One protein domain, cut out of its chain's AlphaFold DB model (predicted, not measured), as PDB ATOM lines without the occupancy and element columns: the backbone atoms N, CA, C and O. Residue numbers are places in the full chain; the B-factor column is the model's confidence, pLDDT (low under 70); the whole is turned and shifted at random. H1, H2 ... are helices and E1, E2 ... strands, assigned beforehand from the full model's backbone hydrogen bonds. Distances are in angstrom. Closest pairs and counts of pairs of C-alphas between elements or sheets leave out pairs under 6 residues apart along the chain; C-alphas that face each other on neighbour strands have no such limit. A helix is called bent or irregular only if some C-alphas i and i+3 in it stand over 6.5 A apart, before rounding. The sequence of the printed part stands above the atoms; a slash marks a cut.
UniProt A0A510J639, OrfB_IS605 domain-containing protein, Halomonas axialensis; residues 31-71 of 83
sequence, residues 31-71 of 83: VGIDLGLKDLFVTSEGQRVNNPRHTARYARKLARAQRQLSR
ATOM      1  N   VAL A  31     -68.442 102.586  70.584       94.88
ATOM      2  CA  VAL A  31     -68.120 101.853  71.813       94.88
ATOM      3  C   VAL A  31     -69.171 102.204  72.857       94.88
ATOM      4  O   VAL A  31     -69.368 103.377  73.172       94.88
ATOM      5  N   GLY A  32     -69.856 101.190  73.384       96.25
ATOM      6  CA  GLY A  32     -70.772 101.362  74.508       96.25
ATOM      7  C   GLY A  32     -69.983 101.542  75.801       96.25
ATOM      8  O   GLY A  32     -68.999 100.836  76.013       96.25
ATOM      9  N   ILE A  33     -70.405 102.472  76.658       97.62
ATOM     10  CA  ILE A  33     -69.801 102.714  77.972       97.62
ATOM     11  C   ILE A  33     -70.877 102.493  79.035       97.62
ATOM     12  O   ILE A  33     -71.879 103.203  79.053       97.62
ATOM     13  N   ASP A  34     -70.647 101.530  79.924       96.81
ATOM     14  CA  ASP A  34     -71.449 101.300  81.125       96.81
ATOM     15  C   ASP A  34     -70.733 101.883  82.350       96.81
ATOM     16  O   ASP A  34     -69.530 101.672  82.520       96.81
ATOM     17  N   LEU A  35     -71.450 102.629  83.194       95.88
ATOM     18  CA  LEU A  35     -70.896 103.292  84.381       95.88
ATOM     19  C   LEU A  35     -71.343 102.570  85.650       95.88
ATOM     20  O   LEU A  35     -72.534 102.355  85.865       95.88
ATOM     21  N   GLY A  36     -70.394 102.255  86.536       92.94
ATOM     22  CA  GLY A  36     -70.655 101.368  87.666       92.94
ATOM     23  C   GLY A  36     -70.086 101.808  89.016       92.94
ATOM     24  O   GLY A  36     -69.210 102.664  89.166       92.94
ATOM     25  N   LEU A  37     -70.593 101.156  90.067       91.81
ATOM     26  CA  LEU A  37     -70.047 101.271  91.426       91.81
ATOM     27  C   LEU A  37     -68.874 100.310  91.665       91.81
ATOM     28  O   LEU A  37     -68.005 100.585  92.498       91.81
ATOM     29  N   LYS A  38     -68.851  99.176  90.953       92.50
ATOM     30  CA  LYS A  38     -67.760  98.197  91.007       92.50
ATOM     31  C   LYS A  38     -66.548  98.712  90.229       92.50
ATOM     32  O   LYS A  38     -65.492  98.923  90.824       92.50
ATOM     33  N   ASP A  39     -66.762  98.983  88.949       96.00
ATOM     34  CA  ASP A  39     -65.819  99.569  88.001       96.00
ATOM     35  C   ASP A  39     -66.327 100.969  87.635       96.00
ATOM     36  O   ASP A  39     -67.532 101.146  87.487       96.00
ATOM     37  N   LEU A  40     -65.443 101.967  87.526       95.81
ATOM     38  CA  LEU A  40     -65.802 103.333  87.131       95.81
ATOM     39  C   LEU A  40     -66.536 103.320  85.790       95.81
ATOM     40  O   LEU A  40     -67.588 103.941  85.664       95.81
ATOM     41  N   PHE A  41     -65.972 102.596  84.823       97.00
ATOM     42  CA  PHE A  41     -66.646 102.288  83.578       97.00
ATOM     43  C   PHE A  41     -66.148 100.983  82.957       97.00
ATOM     44  O   PHE A  41     -65.001 100.567  83.166       97.00
ATOM     45  N   VAL A  42     -67.019 100.362  82.168       97.62
ATOM     46  CA  VAL A  42     -66.733  99.195  81.335       97.62
ATOM     47  C   VAL A  42     -67.133  99.513  79.902       97.62
ATOM     48  O   VAL A  42     -68.195 100.079  79.660       97.62
ATOM     49  N   THR A  43     -66.278  99.167  78.946       97.50
ATOM     50  CA  THR A  43     -66.577  99.336  77.521       97.50
ATOM     51  C   THR A  43     -67.183  98.061  76.936       97.50
ATOM     52  O   THR A  43     -66.919  96.961  77.427       97.50
ATOM     53  N   SER A  44     -67.925  98.183  75.835       96.50
ATOM     54  CA  SER A  44     -68.395  97.030  75.051       96.50
ATOM     55  C   SER A  44     -67.256  96.178  74.472       96.50
ATOM     56  O   SER A  44     -67.485  95.038  74.089       96.50
ATOM     57  N   GLU A  45     -66.027  96.703  74.441       95.75
ATOM     58  CA  GLU A  45     -64.806  95.985  74.047       95.75
ATOM     59  C   GLU A  45     -64.139  95.253  75.231       95.75
ATOM     60  O   GLU A  45     -63.065  94.675  75.093       95.75
ATOM     61  N   GLY A  46     -64.755  95.274  76.417       93.94
ATOM     62  CA  GLY A  46     -64.277  94.561  77.603       93.94
ATOM     63  C   GLY A  46     -63.240  95.315  78.437       93.94
ATOM     64  O   GLY A  46     -62.871  94.834  79.511       93.94
ATOM     65  N   GLN A  47     -62.805  96.512  78.020       97.31
ATOM     66  CA  GLN A  47     -61.952  97.365  78.855       97.31
ATOM     67  C   GLN A  47     -62.697  97.755  80.132       97.31
ATOM     68  O   GLN A  47     -63.839  98.209  80.072       97.31
ATOM     69  N   ARG A  48     -62.024  97.630  81.277       97.56
ATOM     70  CA  ARG A  48     -62.547  98.013  82.589       97.56
ATOM     71  C   ARG A  48     -61.614  98.998  83.262       97.56
ATOM     72  O   ARG A  48     -60.406  98.777  83.305       97.56
ATOM     73  N   VAL A  49     -62.182 100.053  83.826       97.38
ATOM     74  CA  VAL A  49     -61.450 100.998  84.669       97.38
ATOM     75  C   VAL A  49     -62.006 100.914  86.078       97.38
ATOM     76  O   VAL A  49     -63.193 101.125  86.293       97.38
ATOM     77  N   ASN A  50     -61.147 100.611  87.051       96.69
ATOM     78  CA  ASN A  50     -61.551 100.449  88.446       96.69
ATOM     79  C   ASN A  50     -62.116 101.748  89.038       96.69
ATOM     80  O   ASN A  50     -61.628 102.845  88.761       96.69
ATOM     81  N   ASN A  51     -63.104 101.624  89.927       95.88
ATOM     82  CA  ASN A  51     -63.626 102.765  90.671       95.88
ATOM     83  C   ASN A  51     -62.669 103.135  91.826       95.88
ATOM     84  O   ASN A  51     -62.457 102.313  92.721       95.88
ATOM     85  N   PRO A  52     -62.125 104.368  91.885       95.06
ATOM     86  CA  PRO A  52     -61.212 104.784  92.954       95.06
ATOM     87  C   PRO A  52     -61.906 104.990  94.316       95.06
ATOM     88  O   PRO A  52     -61.246 105.294  95.314       95.06
ATOM     89  N   ARG A  53     -63.239 104.845  94.378       95.06
ATOM     90  CA  ARG A  53     -64.071 104.849  95.595       95.06
ATOM     91  C   ARG A  53     -63.832 106.061  96.503       95.06
ATOM     92  O   ARG A  53     -63.919 105.961  97.729       95.06
ATOM     93  N   HIS A  54     -63.568 107.233  95.913       94.00
ATOM     94  CA  HIS A  54     -63.286 108.471  96.652       94.00
ATOM     95  C   HIS A  54     -64.392 108.828  97.646       94.00
ATOM     96  O   HIS A  54     -64.097 109.179  98.790       94.00
ATOM     97  N   THR A  55     -65.654 108.679  97.241       90.88
ATOM     98  CA  THR A  55     -66.808 108.946  98.105       90.88
ATOM     99  C   THR A  55     -66.783 108.059  99.341       90.88
ATOM    100  O   THR A  55     -66.808 108.575 100.454       90.88
ATOM    101  N   ALA A  56     -66.640 106.742  99.173       93.38
ATOM    102  CA  ALA A  56     -66.567 105.813 100.299       93.38
ATOM    103  C   ALA A  56     -65.368 106.123 101.214       93.38
ATOM    104  O   ALA A  56     -65.516 106.174 102.435       93.38
ATOM    105  N   ARG A  57     -64.199 106.414 100.624       96.00
ATOM    106  CA  ARG A  57     -62.970 106.755 101.356       96.00
ATOM    107  C   ARG A  57     -63.123 108.010 102.215       96.00
ATOM    108  O   ARG A  57     -62.608 108.057 103.331       96.00
ATOM    109  N   TYR A  58     -63.810 109.033 101.710       97.31
ATOM    110  CA  TYR A  58     -63.862 110.345 102.358       97.31
ATOM    111  C   TYR A  58     -65.197 110.693 103.018       97.31
ATOM    112  O   TYR A  58     -65.252 111.703 103.718       97.31
ATOM    113  N   ALA A  59     -66.236 109.861 102.899       97.50
ATOM    114  CA  ALA A  59     -67.572 110.138 103.436       97.50
ATOM    115  C   ALA A  59     -67.559 110.511 104.928       97.50
ATOM    116  O   ALA A  59     -68.129 111.528 105.323       97.50
ATOM    117  N   ARG A  60     -66.846 109.743 105.768       97.75
ATOM    118  CA  ARG A  60     -66.754 110.032 107.215       97.75
ATOM    119  C   ARG A  60     -66.058 111.366 107.495       97.75
ATOM    120  O   ARG A  60     -66.506 112.129 108.352       97.75
ATOM    121  N   LYS A  61     -64.973 111.659 106.768       97.81
ATOM    122  CA  LYS A  61     -64.222 112.919 106.899       97.81
ATOM    123  C   LYS A  61     -65.081 114.105 106.465       97.81
ATOM    124  O   LYS A  61     -65.117 115.109 107.172       97.81
ATOM    125  N   LEU A  62     -65.806 113.959 105.356       96.94
ATOM    126  CA  LEU A  62     -66.729 114.964 104.843       96.94
ATOM    127  C   LEU A  62     -67.846 115.256 105.850       96.94
ATOM    128  O   LEU A  62     -68.022 116.411 106.226       96.94
ATOM    129  N   ALA A  63     -68.519 114.226 106.371       97.38
ATOM    130  CA  ALA A  63     -69.587 114.392 107.359       97.38
ATOM    131  C   ALA A  63     -69.091 115.092 108.638       97.38
ATOM    132  O   ALA A  63     -69.760 115.977 109.176       97.38
ATOM    133  N   ARG A  64     -67.890 114.744 109.124       97.00
ATOM    134  CA  ARG A  64     -67.269 115.431 110.268       97.00
ATOM    135  C   ARG A  64     -66.991 116.903 109.959       97.00
ATOM    136  O   ARG A  64     -67.337 117.756 110.773       97.00
ATOM    137  N   ALA A  65     -66.396 117.202 108.804       96.44
ATOM    138  CA  ALA A  65     -66.096 118.573 108.395       96.44
ATOM    139  C   ALA A  65     -67.375 119.414 108.240       96.44
ATOM    140  O   ALA A  65     -67.421 120.546 108.712       96.44
ATOM    141  N   GLN A  66     -68.436 118.842 107.666       95.69
ATOM    142  CA  GLN A  66     -69.741 119.494 107.536       95.69
ATOM    143  C   GLN A  66     -70.373 119.801 108.902       95.69
ATOM    144  O   GLN A  66     -70.823 120.923 109.116       95.69
ATOM    145  N   ARG A  67     -70.337 118.862 109.863       95.62
ATOM    146  CA  ARG A  67     -70.815 119.106 111.243       95.62
ATOM    147  C   ARG A  67     -69.993 120.162 111.980       95.62
ATOM    148  O   ARG A  67     -70.538 120.917 112.777       95.62
ATOM    149  N   GLN A  68     -68.680 120.200 111.758       95.00
ATOM    150  CA  GLN A  68     -67.830 121.246 112.328       95.00
ATOM    151  C   GLN A  68     -68.155 122.606 111.714       95.00
ATOM    152  O   GLN A  68     -68.238 123.593 112.436       95.00
ATOM    153  N   LEU A  69     -68.369 122.660 110.398       90.75
ATOM    154  CA  LEU A  69     -68.725 123.885 109.692       90.75
ATOM    155  C   LEU A  69     -70.096 124.418 110.125       90.75
ATOM    156  O   LEU A  69     -70.215 125.618 110.337       90.75
ATOM    157  N   SER A  70     -71.102 123.555 110.307       90.06
ATOM    158  CA  SER A  70     -72.447 123.984 110.720       90.06
ATOM    159  C   SER A  70     -72.484 124.589 112.124       90.06
ATOM    160  O   SER A  70     -73.320 125.442 112.401       90.06
ATOM    161  N   ARG A  71     -71.561 124.179 113.002       90.00
ATOM    162  CA  ARG A  71     -71.413 124.715 114.365       90.00
ATOM    163  C   ARG A  71     -70.561 125.984 114.427       90.00
ATOM    164  O   ARG A  71     -70.526 126.632 115.468       90.00
TER     165      ARG A  71
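What this domain is: This is residues 31 to 71 of the 83 residues of the protein "OrfB_IS605 domain-containing protein" of Halomonas axialensis (UniProt A0A510J639). What shape? A small meander, E1 E2 E3, each strand antiparallel to the one before, forms one end; kinked helix H1 sticks out. How large? The 41 printed residues, mixed in class, are extended, with radius of gyration of the C-alphas 15.6 A and spans 50 by 13 by 8 A.

Where its parts are: Where is the sheet? E1, E2 and E3 are residues 33 to 35, 39 to 43 and 48 to 50; C-alpha 33 is at (-69.801, 102.714, 77.972). And H1? It spans residues 54 to 71, 25.4 A, to C-alpha 71 at (-71.413, 124.715, 114.365). It is irregular: C-alphas 57 and 60 are 7.7 A apart.

How they stand to each other: What pairs? Across hairpin E1 and E2, N 34 to O 42 is 2.9 A; across hairpin E2 and E3, N 40 to O 49 is 2.7 A, within hydrogen-bond range. And H1? It is not on the sheet; 12 of its 14 O i to N i+4 pairs are within range.

The domain as a whole: How long? The farthest C-alphas, of Glu 45 and Arg 71, are 49.9 A apart. Any cut? The printed part has no cut.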